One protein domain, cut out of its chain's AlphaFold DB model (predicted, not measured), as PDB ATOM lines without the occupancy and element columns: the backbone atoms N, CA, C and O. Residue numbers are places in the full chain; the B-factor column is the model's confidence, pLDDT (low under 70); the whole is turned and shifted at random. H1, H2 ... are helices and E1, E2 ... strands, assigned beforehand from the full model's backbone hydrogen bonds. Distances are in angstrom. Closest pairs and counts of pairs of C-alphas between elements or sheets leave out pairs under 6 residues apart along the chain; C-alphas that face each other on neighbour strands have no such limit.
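This is residues 222 to 321 of the 328 residues of an uncharacterized protein of Flavonifractor plautii (UniProt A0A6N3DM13). A single strongly twisted sheet of four antiparallel strands has one long helix, H3, lying slantwise over one face, with no named helix over the other. The loop of residues 236 to 247 lies beyond one end of this two-layer body, and H2, with the link before it, lies at the opposite end. The printed part has 100 residues, with four named helices and four named strands in the order H1 E1 E2 H2 H3 H4 E3 E4, and the sheet runs E1 E2 E4 E3. The class is mixed, helices and strands. The whole is compact, with a radius of gyration of the C-alphas of 14.5 A, and elongated, spanning 45 by 25 by 20 A.

In the sheet, inner strands E2, residues 248 to 254, and E4, residues 313 to 320, are antiparallel at 158 degrees, with N 251 and O 316 2.8 A apart, within hydrogen-bond range. Edge strand E1, residues 233 to 235, forms a hairpin with E2, with N 233 and O 250 at 2.8 A. Edge strand E3, residues 301 to 309, forms a hairpin with E4, with N 307 and O 315 at 2.9 A; E3 bends by 53 degrees at residue 304. Residues 228 to 229 pair briefly, antiparallel, with residues 253 to 254 of E2. H3, residues 274 to 287, is on the sheet at a height of 8.9 A, over E2, E4 and E3. It runs slantwise to the strands, at 53 degrees to E2 on the local plane; the closest C-alphas of the two are those of Val 251 and Ala 281, 6.9 A apart. H2, residues 263 to 272, only grazes the sheet, and it and H3 meet only through their link. H4, residues 289 to 293, is close to but not clearly touching H3, the closest C-alphas being those of Ile 285 and Phe 291, 6.5 A apart. H1, residues 222 to 225, is close to but not clearly touching H2, with the C-alphas of Leu 225 and Val 270 closest at 7.7 A. In H2, H3 and H4 every O i to N i+4 pair is within hydrogen-bond range; H1 is too short for one.

E4 measures 23.1 A, E3 22.3 A, H3 20.1 A, E2 19.6 A and H2 14.4 A from first to last C-alpha. H1 begins at C-alpha 222, (120.656, 137.252, 141.812). H3 begins at C-alpha 274, (110.581, 136.967, 142.638), and E4 ends at C-alpha 320, (99.052, 147.681, 155.151).

The two C-alphas farthest apart, those of Asp 242 and Gly 261, are 45.5 A apart. The printed part has no cut. The link from E1 to E2, 12 residues, is long. The mean pLDDT of the printed part is 91.1, and no printed residue is under 70.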
ATOM      1  N   PHE A 222     121.545 136.271 141.190       88.44
ATOM      2  CA  PHE A 222     120.656 137.252 141.812       88.44
ATOM      3  C   PHE A 222     121.268 138.662 141.874       88.44
ATOM      4  O   PHE A 222     120.600 139.637 141.542       88.44
ATOM      5  N   GLU A 223     122.539 138.790 142.261       85.31
ATOM      6  CA  GLU A 223     123.240 140.086 142.319       85.31
ATOM      7  C   GLU A 223     123.507 140.674 140.927       85.31
ATOM      8  O   GLU A 223     123.615 141.890 140.779       85.31
ATOM      9  N   ARG A 224     123.589 139.831 139.889       87.19
ATOM     10  CA  ARG A 224     123.646 140.282 138.489       87.19
ATOM     11  C   ARG A 224     122.291 140.817 138.015       87.19
ATOM     12  O   ARG A 224     122.261 141.815 137.291       87.19
ATOM     13  N   LEU A 225     121.191 140.180 138.430       92.75
ATOM     14  CA  LEU A 225     119.824 140.589 138.093       92.75
ATOM     15  C   LEU A 225     119.382 141.849 138.854       92.75
ATOM     16  O   LEU A 225     118.793 142.751 138.266       92.75
ATOM     17  N   VAL A 226     119.651 141.935 140.156       92.44
ATOM     18  CA  VAL A 226     119.233 143.068 140.994       92.44
ATOM     19  C   VAL A 226     120.381 144.059 141.125       92.44
ATOM     20  O   VAL A 226     121.200 143.978 142.036       92.44
ATOM     21  N   GLN A 227     120.425 145.036 140.220       89.69
ATOM     22  CA  GLN A 227     121.505 146.027 140.187       89.69
ATOM     23  C   GLN A 227     121.389 147.062 141.307       89.69
ATOM     24  O   GLN A 227     122.397 147.564 141.806       89.69
ATOM     25  N   HIS A 228     120.161 147.412 141.696       91.75
ATOM     26  CA  HIS A 228     119.916 148.269 142.850       91.75
ATOM     27  C   HIS A 228     118.503 148.086 143.406       91.75
ATOM     28  O   HIS A 228     117.568 147.773 142.675       91.75
ATOM     29  N   ILE A 229     118.338 148.365 144.701       94.38
ATOM     30  CA  ILE A 229     117.029 148.525 145.347       94.38
ATOM     31  C   ILE A 229     116.950 149.959 145.862       94.38
ATOM     32  O   ILE A 229     117.710 150.360 146.754       94.38
ATOM     33  N   GLY A 230     116.052 150.738 145.266       91.31
ATOM     34  CA  GLY A 230     115.832 152.137 145.595       91.31
ATOM     35  C   GLY A 230     115.405 152.345 147.054       91.31
ATOM     36  O   GLY A 230     115.010 151.401 147.746       91.31
ATOM     37  N   PRO A 231     115.519 153.579 147.572       94.56
ATOM     38  CA  PRO A 231     114.918 153.911 148.856       94.56
ATOM     39  C   PRO A 231     113.387 153.730 148.790       94.56
ATOM     40  O   PRO A 231     112.801 153.976 147.734       94.56
ATOM     41  N   PRO A 232     112.731 153.327 149.893       95.25
ATOM     42  CA  PRO A 232     111.274 153.311 149.963       95.25
ATOM     43  C   PRO A 232     110.698 154.720 149.789       95.25
ATOM     44  O   PRO A 232     111.173 155.667 150.419       95.25
ATOM     45  N   ILE A 233     109.668 154.849 148.958       95.56
ATOM     46  CA  ILE A 233     108.915 156.085 148.738       95.56
ATOM     47  C   ILE A 233     107.561 155.922 149.424       95.56
ATOM     48  O   ILE A 233     106.790 155.030 149.077       95.56
ATOM     49  N   TYR A 234     107.288 156.767 150.413       93.88
ATOM     50  CA  TYR A 234     106.036 156.752 151.170       93.88
ATOM     51  C   TYR A 234     105.029 157.663 150.485       93.88
ATOM     52  O   TYR A 234     105.243 158.872 150.397       93.88
ATOM     53  N   GLU A 235     103.950 157.079 149.986       92.25
ATOM     54  CA  GLU A 235     102.922 157.794 149.242       92.25
ATOM     55  C   GLU A 235     101.630 157.872 150.041       92.25
ATOM     56  O   GLU A 235     101.283 156.963 150.802       92.25
ATOM     57  N   ARG A 236     100.915 158.971 149.816       90.94
ATOM     58  CA  ARG A 236      99.580 159.213 150.345       90.94
ATOM     59  C   ARG A 236      98.597 159.377 149.196       90.94
ATOM     60  O   ARG A 236      98.964 159.922 148.151       90.94
ATOM     61  N   ILE A 237      97.375 158.891 149.374       88.19
ATOM     62  CA  ILE A 237      96.275 159.224 148.468       88.19
ATOM     63  C   ILE A 237      95.916 160.710 148.633       88.19
ATOM     64  O   ILE A 237      96.159 161.271 149.703       88.19
ATOM     65  N   PRO A 238      95.366 161.372 147.601       84.25
ATOM     66  CA  PRO A 238      95.052 162.802 147.656       84.25
ATOM     67  C   PRO A 238      94.179 163.224 148.849       84.25
ATOM     68  O   PRO A 238      94.267 164.358 149.306       84.25
ATOM     69  N   GLU A 239      93.346 162.319 149.358       87.75
ATOM     70  CA  GLU A 239      92.437 162.550 150.479       87.75
ATOM     71  C   GLU A 239      93.129 162.498 151.854       87.75
ATOM     72  O   GLU A 239      92.580 162.999 152.838       87.75
ATOM     73  N   ASN A 240      94.334 161.919 151.942       87.56
ATOM     74  CA  ASN A 240      95.097 161.800 153.181       87.56
ATOM     75  C   ASN A 240      96.103 162.956 153.327       87.56
ATOM     76  O   ASN A 240      97.210 162.935 152.783       87.56
ATOM     77  N   ASN A 241      95.717 163.955 154.122       83.38
ATOM     78  CA  ASN A 241      96.530 165.141 154.405       83.38
ATOM     79  C   ASN A 241      97.440 164.996 155.640       83.38
ATOM     80  O   ASN A 241      98.134 165.950 155.991       83.38
ATOM     81  N   ASP A 242      97.449 163.844 156.319       85.00
ATOM     82  CA  ASP A 242      98.290 163.637 157.498       85.00
ATOM     83  C   ASP A 242      99.718 163.250 157.089       85.00
ATOM     84  O   ASP A 242     100.009 162.119 156.687       85.00
ATOM     85  N   GLU A 243     100.644 164.197 157.237       82.31
ATOM     86  CA  GLU A 243     102.058 164.010 156.908       82.31
ATOM     87  C   GLU A 243     102.758 162.939 157.758       82.31
ATOM     88  O   GLU A 243     103.820 162.440 157.367       82.31
ATOM     89  N   THR A 244     102.166 162.560 158.894       84.31
ATOM     90  CA  THR A 244     102.684 161.534 159.805       84.31
ATOM     91  C   THR A 244     102.240 160.116 159.445       84.31
ATOM     92  O   THR A 244     102.627 159.168 160.130       84.31
ATOM     93  N   THR A 245     101.506 159.942 158.341       87.38
ATOM     94  CA  THR A 245     101.019 158.641 157.855       87.38
ATOM     95  C   THR A 245     101.484 158.341 156.424       87.38
ATOM     96  O   THR A 245     102.117 159.168 155.753       87.38
ATOM     97  N   PHE A 246     101.206 157.120 155.971       91.94
ATOM     98  CA  PHE A 246     101.366 156.676 154.589       91.94
ATOM     99  C   PHE A 246     100.249 155.687 154.248       91.94
ATOM    100  O   PHE A 246      99.807 154.940 155.120       91.94
ATOM    101  N   ASP A 247      99.848 155.645 152.979       90.50
ATOM    102  CA  ASP A 247      98.848 154.686 152.490       90.50
ATOM    103  C   ASP A 247      99.524 153.513 151.773       90.50
ATOM    104  O   ASP A 247      99.148 152.354 151.945       90.50
ATOM    105  N   ARG A 248     100.590 153.803 151.017       93.69
ATOM    106  CA  ARG A 248     101.391 152.795 150.316       93.69
ATOM    107  C   ARG A 248     102.871 153.141 150.305       93.69
ATOM    108  O   ARG A 248     103.264 154.305 150.379       93.69
ATOM    109  N   ILE A 249     103.700 152.113 150.188       95.50
ATOM    110  CA  ILE A 249     105.149 152.233 150.053       95.50
ATOM    111  C   ILE A 249     105.541 151.700 148.683       95.50
ATOM    112  O   ILE A 249     105.307 150.531 148.381       95.50
ATOM    113  N   ARG A 250     106.177 152.538 147.869       96.62
ATOM    114  CA  ARG A 250     106.739 152.144 146.578       96.62
ATOM    115  C   ARG A 250     108.231 151.875 146.713       96.62
ATOM    116  O   ARG A 250     108.962 152.659 147.315       96.62
ATOM    117  N   VAL A 251     108.697 150.779 146.128       96.88
ATOM    118  CA  VAL A 251     110.119 150.447 146.003       96.88
ATOM    119  C   VAL A 251     110.416 150.150 144.543       96.88
ATOM    120  O   VAL A 251     109.749 149.327 143.925       96.88
ATOM    121  N   ILE A 252     111.434 150.815 144.004       96.31
ATOM    122  CA  ILE A 252     111.916 150.580 142.642       96.31
ATOM    123  C   ILE A 252     113.133 149.662 142.714       96.31
ATOM    124  O   ILE A 252     114.096 149.956 143.426       96.31
ATOM    125  N   VAL A 253     113.094 148.557 141.979       95.94
ATOM    126  CA  VAL A 253     114.221 147.633 141.821       95.94
ATOM    127  C   VAL A 253     114.780 147.800 140.415       95.94
ATOM    128  O   VAL A 253     114.059 147.618 139.439       95.94
ATOM    129  N   GLY A 254     116.053 148.164 140.292       94.75
ATOM    130  CA  GLY A 254     116.702 148.301 138.992       94.75
ATOM    131  C   GLY A 254     117.242 146.986 138.468       94.75
ATOM    132  O   GLY A 254     117.922 146.253 139.191       94.75
ATOM    133  N   LEU A 255     116.982 146.746 137.189       94.31
ATOM    134  CA  LEU A 255     117.330 145.531 136.473       94.31
ATOM    135  C   LEU A 255     118.327 145.841 135.344       94.31
ATOM    136  O   LEU A 255     118.393 146.971 134.848       94.31
ATOM    137  N   PRO A 256     119.133 144.857 134.917       90.38
ATOM    138  CA  PRO A 256     120.131 145.046 133.879       90.38
ATOM    139  C   PRO A 256     119.496 145.277 132.509       90.38
ATOM    140  O   PRO A 256     118.597 144.560 132.080       90.38
ATOM    141  N   ARG A 257     120.059 146.236 131.772       84.25
ATOM    142  CA  ARG A 257     119.635 146.553 130.399       84.25
ATOM    143  C   ARG A 257     120.228 145.641 129.328       84.25
ATOM    144  O   ARG A 257     119.654 145.528 128.255       84.25
ATOM    145  N   TYR A 258     121.386 145.041 129.603       82.50
ATOM    146  CA  TYR A 258     122.216 144.372 128.589       82.50
ATOM    147  C   TYR A 258     122.492 142.892 128.878       82.50
ATOM    148  O   TYR A 258     123.203 142.259 128.106       82.50
ATOM    149  N   LEU A 259     122.000 142.351 129.999       84.62
ATOM    150  CA  LEU A 259     122.265 140.954 130.374       84.62
ATOM    151  C   LEU A 259     121.332 139.951 129.683       84.62
ATOM    152  O   LEU A 259     121.709 138.794 129.551       84.62
ATOM    153  N   TYR A 260     120.161 140.393 129.225       86.44
ATOM    154  CA  TYR A 260     119.150 139.548 128.585       86.44
ATOM    155  C   TYR A 260     118.923 140.011 127.146       86.44
ATOM    156  O   TYR A 260     118.941 141.215 126.873       86.44
ATOM    157  N   GLY A 261     118.749 139.061 126.226       80.94
ATOM    158  CA  GLY A 261     118.599 139.315 124.792       80.94
ATOM    159  C   GLY A 261     117.192 139.758 124.392       80.94
ATOM    160  O   GLY A 261     117.015 140.349 123.325       80.94
ATOM    161  N   SER A 262     116.199 139.519 125.252       88.12
ATOM    162  CA  SER A 262     114.799 139.887 125.033       88.12
ATOM    163  C   SER A 262     114.101 140.348 126.319       88.12
ATOM    164  O   SER A 262     114.599 140.180 127.435       88.12
ATOM    165  N   TRP A 263     112.934 140.978 126.157       88.06
ATOM    166  CA  TRP A 263     112.095 141.406 127.280       88.06
ATOM    167  C   TRP A 263     111.486 140.205 128.013       88.06
ATOM    168  O   TRP A 263     111.331 140.222 129.232       88.06
ATOM    169  N   GLU A 264     111.168 139.161 127.256       90.25
ATOM    170  CA  GLU A 264     110.619 137.895 127.723       90.25
ATOM    171  C   GLU A 264     111.632 137.162 128.612       90.25
ATOM    172  O   GLU A 264     111.287 136.803 129.734       90.25
ATOM    173  N   GLU A 265     112.897 137.060 128.185       90.75
ATOM    174  CA  GLU A 265     113.986 136.485 128.995       90.75
ATOM    175  C   GLU A 265     114.173 137.218 130.330       90.75
ATOM    176  O   GLU A 265     114.281 136.590 131.383       90.75
ATOM    177  N   LEU A 266     114.168 138.558 130.312       91.75
ATOM    178  CA  LEU A 266     114.240 139.347 131.543       91.75
ATOM    179  C   LEU A 266     113.033 139.066 132.452       91.75
ATOM    180  O   LEU A 266     113.189 138.927 133.663       91.75
ATOM    181  N   SER A 267     111.829 138.998 131.881       91.50
ATOM    182  CA  SER A 267     110.602 138.734 132.635       91.50
ATOM    183  C   SER A 267     110.611 137.349 133.286       91.50
ATOM    184  O   SER A 267     110.183 137.218 134.433       91.50
ATOM    185  N   GLU A 268     111.090 136.322 132.585       93.06
ATOM    186  CA  GLU A 268     111.230 134.966 133.125       93.06
ATOM    187  C   GLU A 268     112.229 134.925 134.287       93.06
ATOM    188  O   GLU A 268     111.928 134.357 135.341       93.06
ATOM    189  N   GLU A 269     113.370 135.605 134.155       92.94
ATOM    190  CA  GLU A 269     114.381 135.629 135.213       92.94
ATOM    191  C   GLU A 269     113.913 136.425 136.448       92.94
ATOM    192  O   GLU A 269     114.149 136.021 137.590       92.94
ATOM    193  N   VAL A 270     113.169 137.520 136.246       93.19
ATOM    194  CA  VAL A 270     112.512 138.261 137.338       93.19
ATOM    195  C   VAL A 270     111.478 137.392 138.055       93.19
ATOM    196  O   VAL A 270     111.369 137.458 139.281       93.19
ATOM    197  N   LEU A 271     110.724 136.565 137.325       93.88
ATOM    198  CA  LEU A 271     109.766 135.632 137.923       93.88
ATOM    199  C   LEU A 271     110.466 134.536 138.733       93.88
ATOM    200  O   LEU A 271     110.015 134.238 139.840       93.88
ATOM    201  N   LYS A 272     111.579 133.991 138.221       94.06
ATOM    202  CA  LYS A 272     112.417 132.994 138.908       94.06
ATOM    203  C   LYS A 272     112.899 133.500 140.271       94.06
ATOM    204  O   LYS A 272     112.762 132.780 141.253       94.06
ATOM    205  N   TYR A 273     113.385 134.741 140.339       94.31
ATOM    206  CA  TYR A 273     113.919 135.354 141.568       94.31
ATOM    207  C   TYR A 273     112.913 136.224 142.339       94.31
ATOM    208  O   TYR A 273     113.284 137.007 143.219       94.31
ATOM    209  N   LYS A 274     111.619 136.133 142.016       92.19
ATOM    210  CA  LYS A 274     110.581 136.967 142.638       92.19
ATOM    211  C   LYS A 274     110.590 136.891 144.176       92.19
ATOM    212  O   LYS A 274     110.528 137.959 144.794       92.19
ATOM    213  N   PRO A 275     110.671 135.713 144.831       92.88
ATOM    214  CA  PRO A 275     110.708 135.634 146.295       92.88
ATOM    215  C   PRO A 275     111.889 136.396 146.913       92.88
ATOM    216  O   PRO A 275     111.715 137.129 147.890       92.88
ATOM    217  N   GLU A 276     113.075 136.272 146.324       94.56
ATOM    218  CA  GLU A 276     114.310 136.905 146.778       94.56
ATOM    219  C   GLU A 276     114.260 138.422 146.587       94.56
ATOM    220  O   GLU A 276     114.634 139.171 147.494       94.56
ATOM    221  N   ILE A 277     113.735 138.887 145.445       94.56
ATOM    222  CA  ILE A 277     113.545 140.314 145.161       94.56
ATOM    223  C   ILE A 277     112.610 140.938 146.205       94.56
ATOM    224  O   ILE A 277     112.929 141.976 146.793       94.56
ATOM    225  N   LEU A 278     111.477 140.287 146.488       93.50
ATOM    226  CA  LEU A 278     110.523 140.755 147.496       93.50
ATOM    227  C   LEU A 278     111.147 140.779 148.894       93.50
ATOM    228  O   LEU A 278     110.995 141.759 149.624       93.50
ATOM    229  N   GLN A 279     111.891 139.736 149.264       93.62
ATOM    230  CA  GLN A 279     112.568 139.689 150.555       93.62
ATOM    231  C   GLN A 279     113.619 140.803 150.683       93.62
ATOM    232  O   GLN A 279     113.736 141.424 151.743       93.62
ATOM    233  N   ALA A 280     114.365 141.088 149.616       93.56
ATOM    234  CA  ALA A 280     115.359 142.151 149.596       93.56
ATOM    235  C   ALA A 280     114.711 143.546 149.711       93.56
ATOM    236  O   ALA A 280     115.189 144.378 150.490       93.56
ATOM    237  N   ALA A 281     113.578 143.775 149.040       94.50
ATOM    238  CA  ALA A 281     112.784 144.996 149.191       94.50
ATOM    239  C   ALA A 281     112.244 145.161 150.625       94.50
ATOM    240  O   ALA A 281     112.388 146.229 151.221       94.50
ATOM    241  N   ILE A 282     111.722 144.093 151.240       94.12
ATOM    242  CA  ILE A 282     111.257 144.112 152.639       94.12
ATOM    243  C   ILE A 282     112.407 144.440 153.601       94.12
ATOM    244  O   ILE A 282     112.245 145.276 154.491       94.12
ATOM    245  N   ARG A 283     113.589 143.833 153.420       94.00
ATOM    246  CA  ARG A 283     114.782 144.158 154.227       94.00
ATOM    247  C   ARG A 283     115.166 145.632 154.086       94.00
ATOM    248  O   ARG A 283     115.533 146.260 155.080       94.00
ATOM    249  N   ARG A 284     115.054 146.195 152.876       94.50
ATOM    250  CA  ARG A 284     115.322 147.614 152.611       94.50
ATOM    251  C   ARG A 284     114.350 148.527 153.360       94.50
ATOM    252  O   ARG A 284     114.817 149.480 153.982       94.50
ATOM    253  N   ILE A 285     113.052 148.214 153.344       94.50
ATOM    254  CA  ILE A 285     112.014 148.952 154.087       94.50
ATOM    255  C   ILE A 285     112.249 148.837 155.599       94.50
ATOM    256  O   ILE A 285     112.294 149.846 156.296       94.50
ATOM    257  N   ALA A 286     112.489 147.630 156.118       92.62
ATOM    258  CA  ALA A 286     112.708 147.399 157.550       92.62
ATOM    259  C   ALA A 286     113.939 148.139 158.108       92.62
ATOM    260  O   ALA A 286     113.970 148.533 159.277       92.62
ATOM    261  N   ALA A 287     114.974 148.320 157.284       93.00
ATOM    262  CA  ALA A 287     116.172 149.066 157.651       93.00
ATOM    263  C   ALA A 287     115.967 150.592 157.618       93.00
ATOM    264  O   ALA A 287     116.766 151.317 158.222       93.00
ATOM    265  N   ASP A 288     114.926 151.076 156.940       94.56
ATOM    266  CA  ASP A 288     114.698 152.496 156.716       94.56
ATOM    267  C   ASP A 288     114.309 153.246 158.002       94.56
ATOM    268  O   ASP A 288     113.558 152.762 158.854       94.56
ATOM    269  N   ARG A 289     114.860 154.454 158.168       91.19
ATOM    270  CA  ARG A 289     114.642 155.256 159.382       91.19
ATOM    271  C   ARG A 289     113.232 155.828 159.447       91.19
ATOM    272  O   ARG A 289     112.714 155.961 160.551       91.19
ATOM    273  N   GLN A 290     112.646 156.190 158.307       91.06
ATOM    274  CA  GLN A 290     111.296 156.738 158.258       91.06
ATOM    275  C   GLN A 290     110.277 155.638 158.550       91.06
ATOM    276  O   GLN A 290     109.415 155.855 159.394       91.06
ATOM    277  N   PHE A 291     110.458 154.428 158.000       92.06
ATOM    278  CA  PHE A 291     109.586 153.294 158.328       92.06
ATOM    279  C   PHE A 291     109.548 153.013 159.836       92.06
ATOM    280  O   PHE A 291     108.480 152.910 160.437       92.06
ATOM    281  N   LYS A 292     110.724 152.981 160.481       90.81
ATOM    282  CA  LYS A 292     110.839 152.772 161.935       90.81
ATOM    283  C   LYS A 292     110.106 153.828 162.768       90.81
ATOM    284  O   LYS A 292     109.688 153.513 163.877       90.81
ATOM    285  N   ARG A 293     109.947 155.059 162.265       89.88
ATOM    286  CA  ARG A 293     109.221 156.130 162.972       89.88
ATOM    287  C   ARG A 293     107.714 155.910 162.994       89.88
ATOM    288  O   ARG A 293     107.088 156.342 163.953       89.88
ATOM    289  N   TYR A 294     107.151 155.217 162.004       88.31
ATOM    290  CA  TYR A 294     105.725 154.884 162.001       88.31
ATOM    291  C   TYR A 294     105.362 153.823 163.054       88.31
ATOM    292  O   TYR A 294     104.191 153.647 163.360       88.31
ATOM    293  N   GLY A 295     106.345 153.108 163.620       85.88
ATOM    294  CA  GLY A 295     106.108 152.129 164.688       85.88
ATOM    295  C   GLY A 295     105.355 150.869 164.245       85.88
ATOM    296  O   GLY A 295     104.908 150.097 165.089       85.88
ATOM    297  N   ILE A 296     105.221 150.644 162.935       86.31
ATOM    298  CA  ILE A 296     104.467 149.520 162.375       86.31
ATOM    299  C   ILE A 296     105.380 148.293 162.223       86.31
ATOM    300  O   ILE A 296     106.462 148.396 161.634       86.31
ATOM    301  N   PRO A 297     104.965 147.107 162.701       88.25
ATOM    302  CA  PRO A 297     105.698 145.872 162.453       88.25
ATOM    303  C   PRO A 297     105.754 145.520 160.956       88.25
ATOM    304  O   PRO A 297     104.744 145.537 160.257       88.25
ATOM    305  N   ILE A 298     106.937 145.150 160.451       88.75
ATOM    306  CA  ILE A 298     107.167 144.905 159.011       88.75
ATOM    307  C   ILE A 298     106.257 143.814 158.414       88.75
ATOM    308  O   ILE A 298     105.921 143.859 157.237       88.75
ATOM    309  N   ASN A 299     105.815 142.853 159.230       88.06
ATOM    310  CA  ASN A 299     104.916 141.764 158.840       88.06
ATOM    311  C   ASN A 299     103.475 142.214 158.533       88.06
ATOM    312  O   ASN A 299     102.680 141.394 158.081       88.06
ATOM    313  N   PHE A 300     103.134 143.483 158.775       87.81
ATOM    314  CA  PHE A 300     101.845 144.061 158.386       87.81
ATOM    315  C   PHE A 300     101.842 144.566 156.941       87.81
ATOM    316  O   PHE A 300     100.767 144.801 156.396       87.81
ATOM    317  N   LEU A 301     103.011 144.707 156.307       90.44
ATOM    318  CA  LEU A 301     103.095 145.064 154.895       90.44
ATOM    319  C   LEU A 301     102.876 143.836 154.013       90.44
ATOM    320  O   LEU A 301     103.518 142.799 154.190       90.44
ATOM    321  N   LYS A 302     102.019 143.987 153.005       91.06
ATOM    322  CA  LYS A 302     101.874 143.034 151.904       91.06
ATOM    323  C   LYS A 302     102.130 143.725 150.578       91.06
ATOM    324  O   LYS A 302     101.827 144.900 150.419       91.06
ATOM    325  N   VAL A 303     102.676 142.974 149.629       92.06
ATOM    326  CA  VAL A 303     102.813 143.431 148.246       92.06
ATOM    327  C   VAL A 303     101.417 143.471 147.630       92.06
ATOM    328  O   VAL A 303     100.782 142.422 147.520       92.06
ATOM    329  N   SER A 304     100.945 144.656 147.253       90.69
ATOM    330  CA  SER A 304      99.671 144.840 146.550       90.69
ATOM    331  C   SER A 304      99.857 144.792 145.035       90.69
ATOM    332  O   SER A 304      99.023 144.225 144.331       90.69
ATOM    333  N   ASN A 305     100.981 145.309 144.529       92.75
ATOM    334  CA  ASN A 305     101.302 145.307 143.104       92.75
ATOM    335  C   ASN A 305     102.801 145.078 142.853       92.75
ATOM    336  O   ASN A 305     103.651 145.515 143.630       92.75
ATOM    337  N   ALA A 306     103.116 144.401 141.750       93.69
ATOM    338  CA  ALA A 306     104.471 144.208 141.250       93.69
ATOM    339  C   ALA A 306     104.455 144.306 139.719       93.69
ATOM    340  O   ALA A 306     103.923 143.418 139.052       93.69
ATOM    341  N   GLN A 307     105.034 145.372 139.170       94.00
ATOM    342  CA  GLN A 307     104.980 145.672 137.742       94.00
ATOM    343  C   GLN A 307     106.379 145.865 137.158       94.00
ATOM    344  O   GLN A 307     107.152 146.703 137.613       94.00
ATOM    345  N   LEU A 308     106.691 145.099 136.113       93.69
ATOM    346  CA  LEU A 308     107.922 145.254 135.346       93.69
ATOM    347  C   LEU A 308     107.738 146.355 134.286       93.69
ATOM    348  O   LEU A 308     106.883 146.244 133.405       93.69
ATOM    349  N   LEU A 309     108.531 147.421 134.377       92.62
ATOM    350  CA  LEU A 309     108.450 148.628 133.554       92.62
ATOM    351  C   LEU A 309     109.513 148.641 132.453       92.62
ATOM    352  O   LEU A 309     110.666 148.273 132.673       92.62
ATOM    353  N   ARG A 310     109.148 149.143 131.265       88.06
ATOM    354  CA  ARG A 310     109.998 149.172 130.051       88.06
ATOM    355  C   ARG A 310     111.310 149.956 130.192       88.06
ATOM    356  O   ARG A 310     112.154 149.884 129.306       88.06
ATOM    357  N   ASP A 311     111.494 150.691 131.283       89.56
ATOM    358  CA  ASP A 311     112.741 151.375 131.629       89.56
ATOM    359  C   ASP A 311     113.755 150.477 132.370       89.56
ATOM    360  O   ASP A 311     114.821 150.964 132.772       89.56
ATOM    361  N   TYR A 312     113.467 149.170 132.452       90.44
ATOM    362  CA  TYR A 312     114.238 148.139 133.155       90.44
ATOM    363  C   TYR A 312     114.200 148.319 134.672       90.44
ATOM    364  O   TYR A 312     115.198 148.136 135.372       90.44
ATOM    365  N   SER A 313     113.023 148.671 135.184       93.25
ATOM    366  CA  SER A 313     112.747 148.690 136.611       93.25
ATOM    367  C   SER A 313     111.562 147.794 136.960       93.25
ATOM    368  O   SER A 313     110.632 147.621 136.177       93.25
ATOM    369  N   LEU A 314     111.607 147.180 138.137       95.50
ATOM    370  CA  LEU A 314     110.473 146.496 138.740       95.50
ATOM    371  C   LEU A 314     109.931 147.390 139.852       95.50
ATOM    372  O   LEU A 314     110.600 147.630 140.860       95.50
ATOM    373  N   GLU A 315     108.716 147.884 139.651       96.88
ATOM    374  CA  GLU A 315     107.980 148.656 140.637       96.88
ATOM    375  C   GLU A 315     107.239 147.709 141.580       96.88
ATOM    376  O   GLU A 315     106.441 146.876 141.149       96.88
ATOM    377  N   LEU A 316     107.507 147.839 142.877       96.75
ATOM    378  CA  LEU A 316     106.836 147.099 143.937       96.75
ATOM    379  C   LEU A 316     106.041 148.068 144.807       96.75
ATOM    380  O   LEU A 316     106.606 149.030 145.329       96.75
ATOM    381  N   ILE A 317     104.755 147.788 144.997       95.62
ATOM    382  CA  ILE A 317     103.871 148.549 145.882       95.62
ATOM    383  C   ILE A 317     103.507 147.674 147.076       95.62
ATOM    384  O   ILE A 317     103.078 146.529 146.918       95.62
ATOM    385  N   PHE A 318     103.697 148.224 148.272       95.06
ATOM    386  CA  PHE A 318     103.359 147.601 149.542       95.06
ATOM    387  C   PHE A 318     102.279 148.404 150.262       95.06
ATOM    388  O   PHE A 318     102.383 149.623 150.376       95.06
ATOM    389  N   GLU A 319     101.294 147.706 150.810       93.25
ATOM    390  CA  GLU A 319     100.171 148.276 151.555       93.25
ATOM    391  C   GLU A 319     100.008 147.570 152.901       93.25
ATOM    392  O   GLU A 319     100.471 146.440 153.103       93.25
ATOM    393  N   LEU A 320      99.359 148.252 153.846       89.38
ATOM    394  CA  LEU A 320      99.052 147.681 155.151       89.38
ATOM    395  C   LEU A 320      97.904 146.685 155.033       89.38
ATOM    396  O   LEU A 320      96.819 146.994 154.549       89.38
ATOM    397  N   CYS A 321      98.128 145.481 155.540       76.19
ATOM    398  CA  CYS A 321      97.081 144.489 155.654       76.19
ATOM    399  C   CYS A 321      96.213 144.825 156.876       76.19
ATOM    400  O   CYS A 321      96.540 144.437 157.999       76.19
TER     401      CYS A 321